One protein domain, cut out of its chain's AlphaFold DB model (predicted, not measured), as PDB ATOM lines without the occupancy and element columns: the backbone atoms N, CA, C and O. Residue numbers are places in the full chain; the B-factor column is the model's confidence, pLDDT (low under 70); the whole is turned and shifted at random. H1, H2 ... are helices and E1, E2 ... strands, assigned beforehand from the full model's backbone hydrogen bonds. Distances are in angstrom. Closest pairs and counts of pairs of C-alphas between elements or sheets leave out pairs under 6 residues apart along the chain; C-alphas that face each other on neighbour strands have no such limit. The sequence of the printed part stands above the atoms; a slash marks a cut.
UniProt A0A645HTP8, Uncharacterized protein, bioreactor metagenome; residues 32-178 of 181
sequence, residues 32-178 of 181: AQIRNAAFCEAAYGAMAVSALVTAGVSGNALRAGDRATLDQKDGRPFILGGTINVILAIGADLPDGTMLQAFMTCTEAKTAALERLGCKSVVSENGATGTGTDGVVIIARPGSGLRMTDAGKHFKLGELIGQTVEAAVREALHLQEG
ATOM      1  N   ALA A  32      41.578   7.424  -5.280       94.31
ATOM      2  CA  ALA A  32      42.808   7.097  -5.992       94.31
ATOM      3  C   ALA A  32      43.861   8.198  -5.787       94.31
ATOM      4  O   ALA A  32      43.549   9.351  -5.486       94.31
ATOM      5  N   GLN A  33      45.137   7.855  -5.937       94.75
ATOM      6  CA  GLN A  33      46.211   8.809  -5.694       94.75
ATOM      7  C   GLN A  33      46.431   9.656  -6.947       94.75
ATOM      8  O   GLN A  33      46.781   9.131  -7.996       94.75
ATOM      9  N   ILE A  34      46.283  10.981  -6.830       95.19
ATOM     10  CA  ILE A  34      46.381  11.912  -7.974       95.19
ATOM     11  C   ILE A  34      47.715  11.787  -8.730       95.19
ATOM     12  O   ILE A  34      47.747  11.976  -9.940       95.19
ATOM     13  N   ARG A  35      48.811  11.414  -8.054       97.19
ATOM     14  CA  ARG A  35      50.114  11.185  -8.708       97.19
ATOM     15  C   ARG A  35      50.117  10.040  -9.735       97.19
ATOM     16  O   ARG A  35      51.028   9.988 -10.546       97.19
ATOM     17  N   ASN A  36      49.122   9.155  -9.678       97.81
ATOM     18  CA  ASN A  36      48.928   8.028 -10.591       97.81
ATOM     19  C   ASN A  36      47.845   8.331 -11.641       97.81
ATOM     20  O   ASN A  36      47.323   7.414 -12.272       97.81
ATOM     21  N   ALA A  37      47.447   9.600 -11.791       98.00
ATOM     22  CA  ALA A  37      46.522   9.986 -12.844       98.00
ATOM     23  C   ALA A  37      47.144   9.715 -14.219       98.00
ATOM     24  O   ALA A  37      48.299  10.065 -14.462       98.00
ATOM     25  N   ALA A  38      46.358   9.147 -15.125       98.62
ATOM     26  CA  ALA A  38      46.751   8.929 -16.507       98.62
ATOM     27  C   ALA A  38      46.134   9.995 -17.410       98.62
ATOM     28  O   ALA A  38      44.975  10.379 -17.239       98.62
ATOM     29  N   PHE A  39      46.909  10.445 -18.393       98.56
ATOM     30  CA  PHE A  39      46.454  11.340 -19.445       98.56
ATOM     31  C   PHE A  39      46.612  10.647 -20.796       98.56
ATOM     32  O   PHE A  39      47.707  10.205 -21.145       98.56
ATOM     33  N   CYS A  40      45.531  10.576 -21.564       98.62
ATOM     34  CA  CYS A  40      45.565  10.097 -22.942       98.62
ATOM     35  C   CYS A  40      44.867  11.093 -23.856       98.62
ATOM     36  O   CYS A  40      43.921  11.769 -23.453       98.62
ATOM     37  N   GLU A  41      45.313  11.151 -25.104       98.38
ATOM     38  CA  GLU A  41      44.724  11.996 -26.132       98.38
ATOM     39  C   GLU A  41      44.672  11.245 -27.461       98.38
ATOM     40  O   GLU A  41      45.606  10.523 -27.816       98.38
ATOM     41  N   ALA A  42      43.579  11.431 -28.195       97.94
ATOM     42  CA  ALA A  42      43.423  10.960 -29.559       97.94
ATOM     43  C   ALA A  42      42.861  12.079 -30.442       97.94
ATOM     44  O   ALA A  42      42.043  12.897 -30.011       97.94
ATOM     45  N   ALA A  43      43.284  12.100 -31.705       97.44
ATOM     46  CA  ALA A  43      42.888  13.126 -32.658       97.44
ATOM     47  C   ALA A  43      42.521  12.534 -34.023       97.44
ATOM     48  O   ALA A  43      43.079  11.530 -34.465       97.44
ATOM     49  N   TYR A  44      41.590  13.195 -34.708       96.94
ATOM     50  CA  TYR A  44      41.211  12.899 -36.087       96.94
ATOM     51  C   TYR A  44      40.873  14.197 -36.826       96.94
ATOM     52  O   TYR A  44      39.876  14.861 -36.526       96.94
ATOM     53  N   GLY A  45      41.697  14.567 -37.810       95.19
ATOM     54  CA  GLY A  45      41.572  15.856 -38.491       95.19
ATOM     55  C   GLY A  45      41.690  17.016 -37.497       95.19
ATOM     56  O   GLY A  45      42.679  17.114 -36.781       95.19
ATOM     57  N   ALA A  46      40.674  17.880 -37.442       93.19
ATOM     58  CA  ALA A  46      40.617  19.007 -36.503       93.19
ATOM     59  C   ALA A  46      40.022  18.649 -35.122       93.19
ATOM     60  O   ALA A  46      39.950  19.509 -34.246       93.19
ATOM     61  N   MET A  47      39.549  17.412 -34.930       94.62
ATOM     62  CA  MET A  47      38.939  16.952 -33.682       94.62
ATOM     63  C   MET A  47      39.999  16.367 -32.751       94.62
ATOM     64  O   MET A  47      40.777  15.517 -33.178       94.62
ATOM     65  N   ALA A  48      39.973  16.765 -31.481       96.94
ATOM     66  CA  ALA A  48      40.799  16.197 -30.420       96.94
ATOM     67  C   ALA A  48      39.928  15.830 -29.214       96.94
ATOM     68  O   ALA A  48      39.004  16.573 -28.857       96.94
ATOM     69  N   VAL A  49      40.229  14.680 -28.614       98.62
ATOM     70  CA  VAL A  49      39.619  14.174 -27.386       98.62
ATOM     71  C   VAL A  49      40.740  13.817 -26.420       98.62
ATOM     72  O   VAL A  49      41.613  13.027 -26.767       98.62
ATOM     73  N   SER A  50      40.694  14.368 -25.211       98.75
ATOM     74  CA  SER A  50      41.697  14.121 -24.172       98.75
ATOM     75  C   SER A  50      41.002  13.657 -22.894       98.75
ATOM     76  O   SER A  50      39.984  14.226 -22.500       98.75
ATOM     77  N   ALA A  51      41.536  12.633 -22.234       98.81
ATOM     78  CA  ALA A  51      41.009  12.110 -20.981       98.81
ATOM     79  C   ALA A  51      42.076  12.190 -19.889       98.81
ATOM     80  O   ALA A  51      43.185  11.691 -20.069       98.81
ATOM     81  N   LEU A  52      41.720  12.786 -18.750       98.75
ATOM     82  CA  LEU A  52      42.477  12.702 -17.504       98.75
ATOM     83  C   LEU A  52      41.719  11.781 -16.549       98.75
ATOM     84  O   LEU A  52      40.570  12.060 -16.198       98.75
ATOM     85  N   VAL A  53      42.355  10.688 -16.139       98.81
ATOM     86  CA  VAL A  53      41.713   9.633 -15.355       98.81
ATOM     87  C   VAL A  53      42.484   9.362 -14.077       98.81
ATOM     88  O   VAL A  53      43.693   9.158 -14.110       98.81
ATOM     89  N   THR A  54      41.780   9.296 -12.949       98.44
ATOM     90  CA  THR A  54      42.264   8.581 -11.762       98.44
ATOM     91  C   THR A  54      41.430   7.325 -11.597       98.44
ATOM     92  O   THR A  54      40.211   7.371 -11.752       98.44
ATOM     93  N   ALA A  55      42.063   6.193 -11.308       98.06
ATOM     94  CA  ALA A  55      41.358   4.925 -11.215       98.06
ATOM     95  C   ALA A  55      41.923   4.075 -10.084       98.06
ATOM     96  O   ALA A  55      43.132   3.945  -9.946       98.06
ATOM     97  N   GLY A  56      41.029   3.493  -9.293       97.06
ATOM     98  CA  GLY A  56      41.321   2.444  -8.324       97.06
ATOM     99  C   GLY A  56      40.064   1.614  -8.119       97.06
ATOM    100  O   GLY A  56      38.967   2.169  -8.082       97.06
ATOM    101  N   VAL A  57      40.214   0.300  -8.016       96.38
ATOM    102  CA  VAL A  57      39.107  -0.666  -7.940       96.38
ATOM    103  C   VAL A  57      39.184  -1.537  -6.690       96.38
ATOM    104  O   VAL A  57      38.200  -2.186  -6.329       96.38
ATOM    105  N   SER A  58      40.319  -1.522  -5.990       90.88
ATOM    106  CA  SER A  58      40.551  -2.321  -4.791       90.88
ATOM    107  C   SER A  58      39.530  -2.017  -3.690       90.88
ATOM    108  O   SER A  58      39.579  -0.975  -3.039       90.88
ATOM    109  N   GLY A  59      38.611  -2.961  -3.469       89.38
ATOM    110  CA  GLY A  59      37.565  -2.876  -2.446       89.38
ATOM    111  C   GLY A  59      36.278  -2.157  -2.868       89.38
ATOM    112  O   GLY A  59      35.360  -2.076  -2.054       89.38
ATOM    113  N   ASN A  60      36.179  -1.668  -4.110       93.88
ATOM    114  CA  ASN A  60      34.995  -0.954  -4.618       93.88
ATOM    115  C   ASN A  60      34.648  -1.281  -6.077       93.88
ATOM    116  O   ASN A  60      33.786  -0.634  -6.659       93.88
ATOM    117  N   ALA A  61      35.291  -2.269  -6.697       95.94
ATOM    118  CA  ALA A  61      34.862  -2.772  -7.997       95.94
ATOM    119  C   ALA A  61      33.424  -3.304  -7.893       95.94
ATOM    120  O   ALA A  61      33.164  -4.243  -7.143       95.94
ATOM    121  N   LEU A  62      32.480  -2.721  -8.628       95.69
ATOM    122  CA  LEU A  62      31.065  -3.085  -8.561       95.69
ATOM    123  C   LEU A  62      30.477  -3.243  -9.959       95.69
ATOM    124  O   LEU A  62      30.942  -2.650 -10.938       95.69
ATOM    125  N   ARG A  63      29.421  -4.050 -10.057       97.12
ATOM    126  CA  ARG A  63      28.648  -4.217 -11.285       97.12
ATOM    127  C   ARG A  63      27.279  -3.567 -11.147       97.12
ATOM    128  O   ARG A  63      26.568  -3.770 -10.166       97.12
ATOM    129  N   ALA A  64      26.876  -2.823 -12.173       96.62
ATOM    130  CA  ALA A  64      25.522  -2.299 -12.274       96.62
ATOM    131  C   ALA A  64      24.498  -3.449 -12.225       96.62
ATOM    132  O   ALA A  64      24.570  -4.391 -13.016       96.62
ATOM    133  N   GLY A  65      23.552  -3.363 -11.289       95.75
ATOM    134  CA  GLY A  65      22.556  -4.408 -11.035       95.75
ATOM    135  C   GLY A  65      22.939  -5.417  -9.946       95.75
ATOM    136  O   GLY A  65      22.102  -6.249  -9.600       95.75
ATOM    137  N   ASP A  66      24.146  -5.342  -9.372       95.06
ATOM    138  CA  ASP A  66      24.467  -6.098  -8.157       95.06
ATOM    139  C   ASP A  66      23.577  -5.675  -6.981       95.06
ATOM    140  O   ASP A  66      23.045  -4.560  -6.922       95.06
ATOM    141  N   ARG A  67      23.435  -6.577  -6.002       92.94
ATOM    142  CA  ARG A  67      22.688  -6.293  -4.776       92.94
ATOM    143  C   ARG A  67      23.321  -5.110  -4.041       92.94
ATOM    144  O   ARG A  67      24.479  -5.171  -3.637       92.94
ATOM    145  N   ALA A  68      22.524  -4.074  -3.794       89.69
ATOM    146  CA  ALA A  68      22.948  -2.930  -3.002       89.69
ATOM    147  C   ALA A  68      23.247  -3.335  -1.547       89.69
ATOM    148  O   ALA A  68      22.497  -4.093  -0.927       89.69
ATOM    149  N   THR A  69      24.339  -2.800  -1.005       83.56
ATOM    150  CA  THR A  69      24.758  -2.972   0.397       83.56
ATOM    151  C   THR A  69      24.479  -1.736   1.253       83.56
ATOM    152  O   THR A  69      24.658  -1.782   2.468       83.56
ATOM    153  N   LEU A  70      24.032  -0.643   0.627       82.12
ATOM    154  CA  LEU A  70      23.741   0.638   1.258       82.12
ATOM    155  C   LEU A  70      22.278   1.021   1.021       82.12
ATOM    156  O   LEU A  70      21.757   0.845  -0.080       82.12
ATOM    157  N   ASP A  71      21.656   1.596   2.048       82.44
ATOM    158  CA  ASP A  71      20.351   2.254   1.989       82.44
ATOM    159  C   ASP A  71      20.508   3.665   2.576       82.44
ATOM    160  O   ASP A  71      21.132   3.853   3.625       82.44
ATOM    161  N   GLN A  72      19.949   4.671   1.900       76.62
ATOM    162  CA  GLN A  72      19.970   6.062   2.360       76.62
ATOM    163  C   GLN A  72      19.287   6.245   3.726       76.62
ATOM    164  O   GLN A  72      19.619   7.181   4.449       76.62
ATOM    165  N   LYS A  73      18.362   5.352   4.103       77.81
ATOM    166  CA  LYS A  73      17.621   5.412   5.373       77.81
ATOM    167  C   LYS A  73      18.486   5.147   6.605       77.81
ATOM    168  O   LYS A  73      18.170   5.655   7.676       77.81
ATOM    169  N   ASP A  74      19.573   4.392   6.457       67.50
ATOM    170  CA  ASP A  74      20.387   3.937   7.589       67.50
ATOM    171  C   ASP A  74      21.494   4.932   7.982       67.50
ATOM    172  O   ASP A  74      22.180   4.726   8.985       67.50
ATOM    173  N   GLY A  75      21.691   6.005   7.201       58.91
ATOM    174  CA  GLY A  75      22.572   7.132   7.537       58.91
ATOM    175  C   GLY A  75      24.051   6.784   7.751       58.91
ATOM    176  O   GLY A  75      24.784   7.576   8.344       58.91
ATOM    177  N   ARG A  76      24.515   5.603   7.319       56.81
ATOM    178  CA  ARG A  76      25.890   5.157   7.581       56.81
ATOM    179  C   ARG A  76      26.880   5.876   6.657       56.81
ATOM    180  O   ARG A  76      26.750   5.753   5.438       56.81
ATOM    181  N   PRO A  77      27.896   6.576   7.196       55.56
ATOM    182  CA  PRO A  77      28.983   7.084   6.375       55.56
ATOM    183  C   PRO A  77      29.769   5.903   5.805       55.56
ATOM    184  O   PRO A  77      30.067   4.944   6.519       55.56
ATOM    185  N   PHE A  78      30.115   5.975   4.524       61.97
ATOM    186  CA  PHE A  78      30.866   4.923   3.856       61.97
ATOM    187  C   PHE A  78      32.198   5.472   3.355       61.97
ATOM    188  O   PHE A  78      32.241   6.426   2.580       61.97
ATOM    189  N   ILE A  79      33.290   4.887   3.850       55.66
ATOM    190  CA  ILE A  79      34.638   5.108   3.331       55.66
ATOM    191  C   ILE A  79      34.962   3.883   2.502       55.66
ATOM    192  O   ILE A  79      34.995   2.765   3.010       55.66
ATOM    193  N   LEU A  80      35.163   4.110   1.218       65.62
ATOM    194  CA  LEU A  80      35.177   3.070   0.217       65.62
ATOM    195  C   LEU A  80      36.468   3.240  -0.585       65.62
ATOM    196  O   LEU A  80      36.785   4.342  -1.036       65.62
ATOM    197  N   GLY A  81      37.280   2.183  -0.625       77.56
ATOM    198  CA  GLY A  81      38.595   2.210  -1.267       77.56
ATOM    199  C   GLY A  81      38.454   2.188  -2.784       77.56
ATOM    200  O   GLY A  81      37.692   1.393  -3.300       77.56
ATOM    201  N   GLY A  82      39.180   3.036  -3.507       89.62
ATOM    202  CA  GLY A  82      39.121   3.059  -4.973       89.62
ATOM    203  C   GLY A  82      37.949   3.872  -5.535       89.62
ATOM    204  O   GLY A  82      36.853   3.936  -4.984       89.62
ATOM    205  N   THR A  83      38.206   4.576  -6.627       95.31
ATOM    206  CA  THR A  83      37.237   5.389  -7.373       95.31
ATOM    207  C   THR A  83      37.775   5.549  -8.784       95.31
ATOM    208  O   THR A  83      38.980   5.767  -8.937       95.31
ATOM    209  N   ILE A  84      36.908   5.488  -9.796       98.19
ATOM    210  CA  ILE A  84      37.282   5.833 -11.168       98.19
ATOM    211  C   ILE A  84      36.656   7.173 -11.539       98.19
ATOM    212  O   ILE A  84      35.441   7.294 -11.661       98.19
ATOM    213  N   ASN A  85      37.500   8.179 -11.740       98.00
ATOM    214  CA  ASN A  85      37.094   9.498 -12.198       98.00
ATOM    215  C   ASN A  85      37.646   9.754 -13.595       98.00
ATOM    216  O   ASN A  85      38.842   9.588 -13.812       98.00
ATOM    217  N   VAL A  86      36.796  10.209 -14.512       98.75
ATOM    218  CA  VAL A  86      37.175  10.575 -15.881       98.75
ATOM    219  C   VAL A  86      36.830  12.038 -16.129       98.75
ATOM    220  O   VAL A  86      35.667  12.430 -16.071       98.75
ATOM    221  N   ILE A  87      37.833  12.855 -16.440       98.62
ATOM    222  CA  ILE A  87      37.640  14.196 -16.995       98.62
ATOM    223  C   ILE A  87      37.917  14.102 -18.490       98.62
ATOM    224  O   ILE A  87      39.059  13.898 -18.897       98.62
ATOM    225  N   LEU A  88      36.870  14.233 -19.299       98.75
ATOM    226  CA  LEU A  88      36.928  14.107 -20.750       98.75
ATOM    227  C   LEU A  88      36.773  15.480 -21.401       98.75
ATOM    228  O   LEU A  88      35.700  16.078 -21.353       98.75
ATOM    229  N   ALA A  89      37.832  15.964 -22.039       98.44
ATOM    230  CA  ALA A  89      37.813  17.181 -22.832       98.44
ATOM    231  C   ALA A  89      37.615  16.855 -24.313       98.44
ATOM    232  O   ALA A  89      38.333  16.042 -24.889       98.44
ATOM    233  N   ILE A  90      36.644  17.518 -24.934       98.44
ATOM    234  CA  ILE A  90      36.314  17.383 -26.347       98.44
ATOM    235  C   ILE A  90      36.465  18.761 -26.987       98.44
ATOM    236  O   ILE A  90      35.763  19.712 -26.639       98.44
ATOM    237  N   GLY A  91      37.378  18.876 -27.951       97.19
ATOM    238  CA  GLY A  91      37.705  20.127 -28.649       97.19
ATOM    239  C   GLY A  91      36.627  20.646 -29.614       97.19
ATOM    240  O   GLY A  91      36.958  21.345 -30.569       97.19
ATOM    241  N   ALA A  92      35.358  20.300 -29.403       97.50
ATOM    242  CA  ALA A  92      34.242  20.588 -30.296       97.50
ATOM    243  C   ALA A  92      33.051  21.208 -29.550       97.50
ATOM    244  O   ALA A  92      32.929  21.092 -28.329       97.50
ATOM    245  N   ASP A  93      32.172  21.853 -30.309       97.81
ATOM    246  CA  ASP A  93      30.855  22.286 -29.855       97.81
ATOM    247  C   ASP A  93      29.891  21.095 -29.878       97.81
ATOM    248  O   ASP A  93      29.783  20.393 -30.891       97.81
ATOM    249  N   LEU A  94      29.227  20.847 -28.749       98.00
ATOM    250  CA  LEU A  94      28.343  19.705 -28.539       98.00
ATOM    251  C   LEU A  94      26.976  20.213 -28.062       98.00
ATOM    252  O   LEU A  94      26.902  20.812 -26.989       98.00
ATOM    253  N   PRO A  95      25.884  19.933 -28.795       97.12
ATOM    254  CA  PRO A  95      24.535  20.035 -28.249       97.12
ATOM    255  C   PRO A  95      24.367  19.138 -27.014       97.12
ATOM    256  O   PRO A  95      24.986  18.075 -26.936       97.12
ATOM    257  N   ASP A  96      23.450  19.495 -26.114       96.56
ATOM    258  CA  ASP A  96      23.178  18.753 -24.872       96.56
ATOM    259  C   ASP A  96      22.949  17.249 -25.106       96.56
ATOM    260  O   ASP A  96      23.503  16.405 -24.401       96.56
ATOM    261  N   GLY A  97      22.194  16.892 -26.153       97.62
ATOM    262  CA  GLY A  97      21.949  15.492 -26.515       97.62
ATOM    263  C   GLY A  97      23.221  14.736 -26.916       97.62
ATOM    264  O   GLY A  97      23.403  13.578 -26.544       97.62
ATOM    265  N   THR A  98      24.141  15.398 -27.619       98.06
ATOM    266  CA  THR A  98      25.438  14.820 -27.994       98.06
ATOM    267  C   THR A  98      26.368  14.717 -26.790       98.06
ATOM    268  O   THR A  98      27.106  13.742 -26.671       98.06
ATOM    269  N   MET A  99      26.310  15.674 -25.861       97.81
ATOM    270  CA  MET A  99      27.051  15.598 -24.601       97.81
ATOM    271  C   MET A  99      26.589  14.404 -23.750       97.81
ATOM    272  O   MET A  99      27.422  13.688 -23.196       97.81
ATOM    273  N   LEU A 100      25.282  14.120 -23.717       98.06
ATOM    274  CA  LEU A 100      24.743  12.929 -23.057       98.06
ATOM    275  C   LEU A 100      25.189  11.630 -23.747       98.06
ATOM    276  O   LEU A 100      25.561  10.671 -23.073       98.06
ATOM    277  N   GLN A 101      25.207  11.592 -25.083       98.19
ATOM    278  CA  GLN A 101      25.776  10.456 -25.815       98.19
ATOM    279  C   GLN A 101      27.264  10.259 -25.497       98.19
ATOM    280  O   GLN A 101      27.687   9.129 -25.262       98.19
ATOM    281  N   ALA A 102      28.045  11.339 -25.422       98.56
ATOM    282  CA  ALA A 102      29.457  11.279 -25.052       98.56
ATOM    283  C   ALA A 102      29.646  10.714 -23.635       98.56
ATOM    284  O   ALA A 102      30.520   9.875 -23.426       98.56
ATOM    285  N   PHE A 103      28.794  11.107 -22.681       98.56
ATOM    286  CA  PHE A 103      28.776  10.548 -21.326       98.56
ATOM    287  C   PHE A 103      28.498   9.036 -21.323       98.56
ATOM    288  O   PHE A 103      29.188   8.278 -20.634       98.56
ATOM    289  N   MET A 104      27.522   8.574 -22.117       98.50
ATOM    290  CA  MET A 104      27.222   7.143 -22.258       98.50
ATOM    291  C   MET A 104      28.406   6.378 -22.856       98.50
ATOM    292  O   MET A 104      28.867   5.410 -22.255       98.50
ATOM    293  N   THR A 105      28.960   6.851 -23.975       98.75
ATOM    294  CA  THR A 105      30.126   6.231 -24.623       98.75
ATOM    295  C   THR A 105      31.340   6.197 -23.686       98.75
ATOM    296  O   THR A 105      32.013   5.175 -23.590       98.75
ATOM    297  N   CYS A 106      31.591   7.269 -22.927       98.81
ATOM    298  CA  CYS A 106      32.631   7.319 -21.895       98.81
ATOM    299  C   CYS A 106      32.413   6.254 -20.802       98.81
ATOM    300  O   CYS A 106      33.351   5.572 -20.388       98.81
ATOM    301  N   THR A 107      31.169   6.076 -20.348       98.50
ATOM    302  CA  THR A 107      30.809   5.076 -19.329       98.50
ATOM    303  C   THR A 107      31.032   3.647 -19.829       98.50
ATOM    304  O   THR A 107      31.571   2.804 -19.103       98.50
ATOM    305  N   GLU A 108      30.657   3.372 -21.077       98.69
ATOM    306  CA  GLU A 108      30.884   2.080 -21.725       98.69
ATOM    307  C   GLU A 108      32.373   1.813 -21.965       98.69
ATOM    308  O   GLU A 108      32.826   0.696 -21.739       98.69
ATOM    309  N   ALA A 109      33.154   2.825 -22.351       98.75
ATOM    310  CA  ALA A 109      34.598   2.709 -22.556       98.75
ATOM    311  C   ALA A 109      35.342   2.358 -21.261       98.75
ATOM    312  O   ALA A 109      36.162   1.441 -21.236       98.75
ATOM    313  N   LYS A 110      34.990   3.025 -20.155       98.56
ATOM    314  CA  LYS A 110      35.464   2.666 -18.811       98.56
ATOM    315  C   LYS A 110      35.096   1.220 -18.461       98.56
ATOM    316  O   LYS A 110      35.929   0.478 -17.953       98.56
ATOM    317  N   THR A 111      33.861   0.807 -18.745       98.69
ATOM    318  CA  THR A 111      33.414  -0.576 -18.511       98.69
ATOM    319  C   THR A 111      34.211  -1.578 -19.350       98.69
ATOM    320  O   THR A 111      34.622  -2.611 -18.832       98.69
ATOM    321  N   ALA A 112      34.471  -1.265 -20.620       98.56
ATOM    322  CA  ALA A 112      35.257  -2.102 -21.521       98.56
ATOM    323  C   ALA A 112      36.711  -2.258 -21.047       98.56
ATOM    324  O   ALA A 112      37.261  -3.351 -21.143       98.56
ATOM    325  N   ALA A 113      37.314  -1.211 -20.472       98.62
ATOM    326  CA  ALA A 113      38.633  -1.310 -19.845       98.62
ATOM    327  C   ALA A 113      38.638  -2.330 -18.694       98.62
ATOM    328  O   ALA A 113      39.517  -3.188 -18.625       98.62
ATOM    329  N   LEU A 114      37.641  -2.269 -17.805       98.56
ATOM    330  CA  LEU A 114      37.511  -3.203 -16.680       98.56
ATOM    331  C   LEU A 114      37.243  -4.638 -17.140       98.56
ATOM    332  O   LEU A 114      37.812  -5.574 -16.580       98.56
ATOM    333  N   GLU A 115      36.408  -4.803 -18.165       98.19
ATOM    334  CA  GLU A 115      36.125  -6.098 -18.783       98.19
ATOM    335  C   GLU A 115      37.396  -6.709 -19.382       98.19
ATOM    336  O   GLU A 115      37.736  -7.842 -19.042       98.19
ATOM    337  N   ARG A 116      38.170  -5.928 -20.145       97.88
ATOM    338  CA  ARG A 116      39.467  -6.343 -20.696       97.88
ATOM    339  C   ARG A 116      40.480  -6.727 -19.618       97.88
ATOM    340  O   ARG A 116      41.283  -7.629 -19.825       97.88
ATOM    341  N   LEU A 117      40.465  -6.038 -18.478       97.88
ATOM    342  CA  LEU A 117      41.312  -6.344 -17.320       97.88
ATOM    343  C   LEU A 117      40.818  -7.559 -16.515       97.88
ATOM    344  O   LEU A 117      41.484  -7.971 -15.569       97.88
ATOM    345  N   GLY A 118      39.656  -8.130 -16.849       97.06
ATOM    346  CA  GLY A 118      39.055  -9.228 -16.093       97.06
ATOM    347  C   GLY A 118      38.619  -8.826 -14.680       97.06
ATOM    348  O   GLY A 118      38.494  -9.690 -13.811       97.06
ATOM    349  N   CYS A 119      38.394  -7.532 -14.431       97.50
ATOM    350  CA  CYS A 119      38.041  -7.015 -13.113       97.50
ATOM    351  C   CYS A 119      36.667  -7.545 -12.671       97.50
ATOM    352  O   CYS A 119      35.669  -7.420 -13.387       97.50
ATOM    353  N   LYS A 120      36.612  -8.157 -11.486       97.31
ATOM    354  CA  LYS A 120      35.400  -8.750 -10.907       97.31
ATOM    355  C   LYS A 120      34.745  -7.812  -9.909       97.31
ATOM    356  O   LYS A 120      35.418  -7.007  -9.270       97.31
ATOM    357  N   SER A 121      33.429  -7.933  -9.771       96.69
ATOM    358  CA  SER A 121      32.713  -7.261  -8.693       96.69
ATOM    359  C   SER A 121      33.141  -7.824  -7.337       96.69
ATOM    360  O   SER A 121      33.369  -9.021  -7.192       96.69
ATOM    361  N   VAL A 122      33.198  -6.970  -6.317       94.00
ATOM    362  CA  VAL A 122      33.410  -7.399  -4.925       94.00
ATOM    363  C   VAL A 122      32.138  -7.972  -4.283       94.00
ATOM    364  O   VAL A 122      32.190  -8.462  -3.157       94.00
ATOM    365  N   VAL A 123      30.991  -7.900  -4.971       93.38
ATOM    366  CA  VAL A 123      29.679  -8.372  -4.484       93.38
ATOM    367  C   VAL A 123      29.186  -9.615  -5.234       93.38
ATOM    368  O   VAL A 123      28.383 -10.375  -4.691       93.38
ATOM    369  N   SER A 124      29.642  -9.847  -6.467       93.44
ATOM    370  CA  SER A 124      29.231 -10.992  -7.289       93.44
ATOM    371  C   SER A 124      30.384 -11.561  -8.119       93.44
ATOM    372  O   SER A 124      31.371 -10.885  -8.376       93.44
ATOM    373  N   GLU A 125      30.233 -12.788  -8.627       94.06
ATOM    374  CA  GLU A 125      31.228 -13.447  -9.502       94.06
ATOM    375  C   GLU A 125      31.301 -12.851 -10.929       94.06
ATOM    376  O   GLU A 125      32.060 -13.306 -11.799       94.06
ATOM    377  N   ASN A 126      30.488 -11.830 -11.213       96.62
ATOM    378  CA  ASN A 126      30.406 -11.182 -12.517       96.62
ATOM    379  C   ASN A 126      31.514 -10.128 -12.704       96.62
ATOM    380  O   ASN A 126      32.138  -9.669 -11.750       96.62
ATOM    381  N   GLY A 127      31.748  -9.710 -13.952       97.88
ATOM    382  CA  GLY A 127      32.658  -8.597 -14.247       97.88
ATOM    383  C   GLY A 127      32.127  -7.261 -13.716       97.88
ATOM    384  O   GLY A 127      30.933  -6.973 -13.871       97.88
ATOM    385  N   ALA A 128      33.003  -6.456 -13.116       98.00
ATOM    386  CA  ALA A 128      32.693  -5.101 -12.675       98.00
ATOM    387  C   ALA A 128      32.439  -4.181 -13.879       98.00
ATOM    388  O   ALA A 128      33.033  -4.338 -14.943       98.00
ATOM    389  N   THR A 129      31.552  -3.202 -13.708       98.12
ATOM    390  CA  THR A 129      31.261  -2.167 -14.722       98.12
ATOM    391  C   THR A 129      31.769  -0.790 -14.303       98.12
ATOM    392  O   THR A 129      31.574   0.205 -15.000       98.12
ATOM    393  N   GLY A 130      32.389  -0.710 -13.133       97.44
ATOM    394  CA  GLY A 130      32.833   0.529 -12.533       97.44
ATOM    395  C   GLY A 130      33.146   0.338 -11.061       97.44
ATOM    396  O   GLY A 130      33.382  -0.779 -10.593       97.44
ATOM    397  N   THR A 131      33.082   1.440 -10.334       95.81
ATOM    398  CA  THR A 131      33.045   1.464  -8.877       95.81
ATOM    399  C   THR A 131      31.735   2.059  -8.373       95.81
ATOM    400  O   THR A 131      30.962   2.634  -9.139       95.81
ATOM    401  N   GLY A 132      31.472   1.952  -7.069       91.38
ATOM    402  CA  GLY A 132      30.289   2.563  -6.452       91.38
ATOM    403  C   GLY A 132      30.294   4.094  -6.443       91.38
ATOM    404  O   GLY A 132      29.295   4.697  -6.060       91.38
ATOM    405  N   THR A 133      31.405   4.727  -6.829       92.31
ATOM    406  CA  THR A 133      31.629   6.176  -6.703       92.31
ATOM    407  C   THR A 133      32.206   6.800  -7.969       92.31
ATOM    408  O   THR A 133      32.845   7.847  -7.892       92.31
ATOM    409  N   ASP A 134      32.008   6.171  -9.128       95.81
ATOM    410  CA  ASP A 134      32.558   6.687 -10.381       95.81
ATOM    411  C   ASP A 134      32.085   8.112 -10.685       95.81
ATOM    412  O   ASP A 134      30.896   8.423 -10.590       95.81
ATOM    413  N   GLY A 135      33.016   8.960 -11.116       96.31
ATOM    414  CA  GLY A 135      32.749  10.333 -11.527       96.31
ATOM    415  C   GLY A 135      33.113  10.567 -12.988       96.31
ATOM    416  O   GLY A 135      34.146  10.102 -13.466       96.31
ATOM    417  N   VAL A 136      32.289  11.322 -13.714       98.12
ATOM    418  CA  VAL A 136      32.596  11.749 -15.085       98.12
ATOM    419  C   VAL A 136      32.302  13.237 -15.228       98.12
ATOM    420  O   VAL A 136      31.214  13.693 -14.879       98.12
ATOM    421  N   VAL A 137      33.259  13.988 -15.770       98.06
ATOM    422  CA  VAL A 137      33.084  15.382 -16.197       98.06
ATOM    423  C   VAL A 137      33.346  15.454 -17.692       98.06
ATOM    424  O   VAL A 137      34.419  15.068 -18.150       98.06
ATOM    425  N   ILE A 138      32.379  15.973 -18.447       98.06
ATOM    426  CA  ILE A 138      32.534  16.250 -19.876       98.06
ATOM    427  C   ILE A 138      32.786  17.745 -20.054       98.06
ATOM    428  O   ILE A 138      32.018  18.572 -19.567       98.06
ATOM    429  N   ILE A 139      33.857  18.088 -20.762       97.69
ATOM    430  CA  ILE A 139      34.220  19.459 -21.113       97.69
ATOM    431  C   ILE A 139      34.094  19.585 -22.628       97.69
ATOM    432  O   ILE A 139      34.797  18.905 -23.371       97.69
ATOM    433  N   ALA A 140      33.205  20.460 -23.088       97.00
ATOM    434  CA  ALA A 140      33.057  20.811 -24.499       97.00
ATOM    435  C   ALA A 140      33.477  22.267 -24.739       97.00
ATOM    436  O   ALA A 140      33.717  23.025 -23.795       97.00
ATOM    437  N   ARG A 141      33.545  22.675 -26.008       95.69
ATOM    438  CA  ARG A 141      33.874  24.044 -26.419       95.69
ATOM    439  C   ARG A 141      32.700  24.677 -27.179       95.69
ATOM    440  O   ARG A 141      32.700  24.642 -28.412       95.69
ATOM    441  N   PRO A 142      31.718  25.273 -26.473       93.62
ATOM    442  CA  PRO A 142      30.621  25.996 -27.111       93.62
ATOM    443  C   PRO A 142      31.135  27.059 -28.089       93.62
ATOM    444  O   PRO A 142      32.095  27.770 -27.792       93.62
ATOM    445  N   GLY A 143      30.509  27.159 -29.263       91.88
ATOM    446  CA  GLY A 143      30.900  28.121 -30.302       91.88
ATOM    447  C   GLY A 143      32.157  27.749 -31.102       91.88
ATOM    448  O   GLY A 143      32.610  28.546 -31.923       91.88
ATOM    449  N   SER A 144      32.724  26.555 -30.899       94.56
ATOM    450  CA  SER A 144      33.746  26.011 -31.798       94.56
ATOM    451  C   SER A 144      33.214  25.900 -33.233       94.56
ATOM    452  O   SER A 144      32.068  25.513 -33.449       94.56
ATOM    453  N   GLY A 145      34.068  26.166 -34.229       94.00
ATOM    454  CA  GLY A 145      33.734  25.927 -35.641       94.00
ATOM    455  C   GLY A 145      33.553  24.441 -35.982       94.00
ATOM    456  O   GLY A 145      32.965  24.107 -37.007       94.00
ATOM    457  N   LEU A 146      34.037  23.547 -35.114       95.38
ATOM    458  CA  LEU A 146      33.795  22.113 -35.192       95.38
ATOM    459  C   LEU A 146      32.599  21.761 -34.304       95.38
ATOM    460  O   LEU A 146      32.740  21.690 -33.083       95.38
ATOM    461  N   ARG A 147      31.436  21.527 -34.919       97.00
ATOM    462  CA  ARG A 147      30.208  21.118 -34.228       97.00
ATOM    463  C   ARG A 147      29.927  19.640 -34.461       97.00
ATOM    464  O   ARG A 147      29.781  19.210 -35.602       97.00
ATOM    465  N   MET A 148      29.812  18.883 -33.374       97.56
ATOM    466  CA  MET A 148      29.523  17.452 -33.402       97.56
ATOM    467  C   MET A 148      28.109  17.210 -32.898       97.56
ATOM    468  O   MET A 148      27.747  17.678 -31.826       97.56
ATOM    469  N   THR A 149      27.310  16.476 -33.670       97.44
ATOM    470  CA  THR A 149      25.909  16.182 -33.324       97.44
ATOM    471  C   THR A 149      25.678  14.734 -32.913       97.44
ATOM    472  O   THR A 149      24.575  14.407 -32.484       97.44
ATOM    473  N   ASP A 150      26.697  13.877 -33.000       97.50
ATOM    474  CA  ASP A 150      26.615  12.487 -32.555       97.50
ATOM    475  C   ASP A 150      27.945  12.023 -31.943       97.50
ATOM    476  O   ASP A 150      29.027  12.290 -32.479       97.50
ATOM    477  N   ALA A 151      27.853  11.366 -30.792       98.00
ATOM    478  CA  ALA A 151      28.973  10.814 -30.033       98.00
ATOM    479  C   ALA A 151      28.796   9.309 -29.752       98.00
ATOM    480  O   ALA A 151      29.495   8.740 -28.910       98.00
ATOM    481  N   GLY A 152      27.859   8.659 -30.443       96.50
ATOM    482  CA  GLY A 152      27.651   7.221 -30.399       96.50
ATOM    483  C   GLY A 152      28.767   6.444 -31.099       96.50
ATOM    484  O   GLY A 152      29.511   6.964 -31.929       96.50
ATOM    485  N   LYS A 153      28.855   5.149 -30.788       95.75
ATOM    486  CA  LYS A 153      29.940   4.244 -31.219       95.75
ATOM    487  C   LYS A 153      30.066   4.037 -32.740       95.75
ATOM    488  O   LYS A 153      31.085   3.531 -33.190       95.75
ATOM    489  N   HIS A 154      29.065   4.429 -33.535       96.25
ATOM    490  CA  HIS A 154      29.152   4.428 -35.004       96.25
ATOM    491  C   HIS A 154      29.900   5.642 -35.573       96.25
ATOM    492  O   HIS A 154      30.297   5.625 -36.736       96.25
ATOM    493  N   PHE A 155      30.077   6.698 -34.775       97.88
ATOM    494  CA  PHE A 155      30.641   7.965 -35.217       97.88
ATOM    495  C   PHE A 155      32.071   8.137 -34.728       97.88
ATOM    496  O   PHE A 155      32.460   7.650 -33.667       97.88
ATOM    497  N   LYS A 156      32.848   8.913 -35.488       98.00
ATOM    498  CA  LYS A 156      34.266   9.133 -35.198       98.00
ATOM    499  C   LYS A 156      34.503   9.756 -33.819       98.00
ATOM    500  O   LYS A 156      35.470   9.394 -33.165       98.00
ATOM    501  N   LEU A 157      33.623  10.650 -33.352       98.31
ATOM    502  CA  LEU A 157      33.719  11.182 -31.990       98.31
ATOM    503  C   LEU A 157      33.561  10.068 -30.948       98.31
ATOM    504  O   LEU A 157      34.377   9.979 -30.038       98.31
ATOM    505  N   GLY A 158      32.565   9.190 -31.103       98.56
ATOM    506  CA  GLY A 158      32.372   8.057 -30.198       98.56
ATOM    507  C   GLY A 158      33.546   7.077 -30.211       98.56
ATOM    508  O   GLY A 158      33.965   6.616 -29.153       98.56
ATOM    509  N   GLU A 159      34.133   6.817 -31.382       98.62
ATOM    510  CA  GLU A 159      35.366   6.029 -31.517       98.62
ATOM    511  C   GLU A 159      36.533   6.650 -30.732       98.62
ATOM    512  O   GLU A 159      37.157   5.955 -29.930       98.62
ATOM    513  N   LEU A 160      36.800   7.953 -30.914       98.62
ATOM    514  CA  LEU A 160      37.883   8.644 -30.203       98.62
ATOM    515  C   LEU A 160      37.655   8.657 -28.688       98.62
ATOM    516  O   LEU A 160      38.592   8.408 -27.934       98.62
ATOM    517  N   ILE A 161      36.423   8.911 -28.232       98.81
ATOM    518  CA  ILE A 161      36.067   8.838 -26.805       98.81
ATOM    519  C   ILE A 161      36.343   7.434 -26.268       98.81
ATOM    520  O   ILE A 161      37.004   7.293 -25.241       98.81
ATOM    521  N   GLY A 162      35.878   6.406 -26.983       98.69
ATOM    522  CA  GLY A 162      36.075   5.009 -26.615       98.69
ATOM    523  C   GLY A 162      37.546   4.655 -26.434       98.69
ATOM    524  O   GLY A 162      37.934   4.171 -25.376       98.69
ATOM    525  N   GLN A 163      38.369   4.948 -27.441       98.50
ATOM    526  CA  GLN A 163      39.807   4.665 -27.419       98.50
ATOM    527  C   GLN A 163      40.529   5.433 -26.306       98.50
ATOM    528  O   GLN A 163      41.308   4.848 -25.557       98.50
ATOM    529  N   THR A 164      40.253   6.734 -26.179       98.81
ATOM    530  CA  THR A 164      40.963   7.612 -25.236       98.81
ATOM    531  C   THR A 164      40.652   7.247 -23.787       98.81
ATOM    532  O   THR A 164      41.560   7.151 -22.965       98.81
ATOM    533  N   VAL A 165      39.373   7.021 -23.465       98.88
ATOM    534  CA  VAL A 165      38.948   6.691 -22.097       98.88
ATOM    535  C   VAL A 165      39.397   5.287 -21.705       98.88
ATOM    536  O   VAL A 165      39.881   5.103 -20.593       98.88
ATOM    537  N   GLU A 166      39.272   4.304 -22.597       98.69
ATOM    538  CA  GLU A 166      39.682   2.925 -22.311       98.69
ATOM    539  C   GLU A 166      41.187   2.835 -22.018       98.69
ATOM    540  O   GLU A 166      41.581   2.252 -21.003       98.69
ATOM    541  N   ALA A 167      42.011   3.490 -22.844       98.62
ATOM    542  CA  ALA A 167      43.455   3.556 -22.646       98.62
ATOM    543  C   ALA A 167      43.820   4.258 -21.328       98.62
ATOM    544  O   ALA A 167      44.610   3.726 -20.548       98.62
ATOM    545  N   ALA A 168      43.201   5.408 -21.038       98.81
ATOM    546  CA  ALA A 168      43.475   6.163 -19.817       98.81
ATOM    547  C   ALA A 168      43.061   5.405 -18.546       98.81
ATOM    548  O   ALA A 168      43.768   5.459 -17.542       98.81
ATOM    549  N   VAL A 169      41.943   4.668 -18.569       98.81
ATOM    550  CA  VAL A 169      41.514   3.844 -17.425       98.81
ATOM    551  C   VAL A 169      42.497   2.704 -17.171       98.81
ATOM    552  O   VAL A 169      42.863   2.477 -16.018       98.81
ATOM    553  N   ARG A 170      42.958   2.009 -18.218       98.62
ATOM    554  CA  ARG A 170      43.960   0.941 -18.071       98.62
ATOM    555  C   ARG A 170      45.275   1.462 -17.521       98.62
ATOM    556  O   ARG A 170      45.789   0.884 -16.570       98.62
ATOM    557  N   GLU A 171      45.773   2.566 -18.066       98.62
ATOM    558  CA  GLU A 171      47.014   3.177 -17.592       98.62
ATOM    559  C   GLU A 171      46.888   3.638 -16.133       98.62
ATOM    560  O   GLU A 171      47.742   3.328 -15.307       98.62
ATOM    561  N   ALA A 172      45.784   4.294 -15.762       98.56
ATOM    562  CA  ALA A 172      45.571   4.725 -14.382       98.56
ATOM    563  C   ALA A 172      45.508   3.534 -13.405       98.56
ATOM    564  O   ALA A 172      46.062   3.611 -12.309       98.56
ATOM    565  N   LEU A 173      44.881   2.416 -13.793       98.44
ATOM    566  CA  LEU A 173      44.841   1.195 -12.976       98.44
ATOM    567  C   LEU A 173      46.197   0.491 -12.896       98.44
ATOM    568  O   LEU A 173      46.539  -0.050 -11.840       98.44
ATOM    569  N   HIS A 174      46.983   0.529 -13.972       98.38
ATOM    570  CA  HIS A 174      48.360   0.055 -13.967       98.38
ATOM    571  C   HIS A 174      49.208   0.850 -12.967       98.38
ATOM    572  O   HIS A 174      49.818   0.268 -12.071       98.38
ATOM    573  N   LEU A 175      49.173   2.183 -13.047       98.19
ATOM    574  CA  LEU A 175      49.920   3.070 -12.152       98.19
ATOM    575  C   LEU A 175      49.445   2.984 -10.691       98.19
ATOM    576  O   LEU A 175      50.253   3.102  -9.770       98.19
ATOM    577  N   GLN A 176      48.140   2.800 -10.458       97.62
ATOM    578  CA  GLN A 176      47.564   2.785  -9.111       97.62
ATOM    579  C   GLN A 176      47.721   1.442  -8.391       97.62
ATOM    580  O   GLN A 176      48.025   1.438  -7.197       97.62
ATOM    581  N   GLU A 177      47.463   0.321  -9.068       96.62
ATOM    582  CA  GLU A 177      47.344  -1.002  -8.431       96.62
ATOM    583  C   GLU A 177      48.114  -2.107  -9.181       96.62
ATOM    584  O   GLU A 177      48.046  -3.269  -8.791       96.62
ATOM    585  N   GLY A 178      48.870  -1.769 -10.232       96.88
ATOM    586  CA  GLY A 178      49.714  -2.721 -10.960       96.88
ATOM    587  C   GLY A 178      48.954  -3.655 -11.900       96.88
ATOM    588  O   GLY A 178      49.495  -4.693 -12.276       96.88
TER     589      GLY A 178
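Overview. This is residues 32 to 178 of the 181 residues of an uncharacterized protein of bioreactor metagenome (UniProt A0A645HTP8). Two long helices, H1 and H2, cover one face of a four-stranded sheet whose other face is bare, and residues 71 to 77 stick out. The printed part has 147 residues, under half in named elements, ordered E1 E2 E3 H1 E4 H2, of mixed class. The mixed sheet runs E1 E2 E3 E4. The whole is compact, with radius of gyration of the C-alphas 15.9 A and spans of 49 by 35 by 26 A.

Arrangement. E1, residues 38 to 44, E2, 47 to 54, and E3, 85 to 90, form a meander, each strand the antiparallel neighbour of the one before; within hydrogen-bond range are N 40 and O 51, 3.0 A, and N 52 and O 87, 2.9 A. E3, H1, residues 96 to 116, and E4, 135 to 139, form a strand-helix-strand unit, parallel strands joined through a helix, with a right-handed crossover; N 88 and O 137 are 2.8 A apart. H2, residues 156 to 177, touches H1 at a steep tilt of 44 degrees, closest C-alphas Ala 109 and Gly 162, 4.9 A. Both helices have every O i to N i+4 pair within range.

Along the chain. E1 begins at C-alpha 38 (46.751, 8.929, -16.507); H2, 31.5 A long, ends at C-alpha 177 (47.344, -1.002, -8.431).

Size, cuts and confidence. The printed part has no cut; residues 74 to 80 have pLDDT under 70.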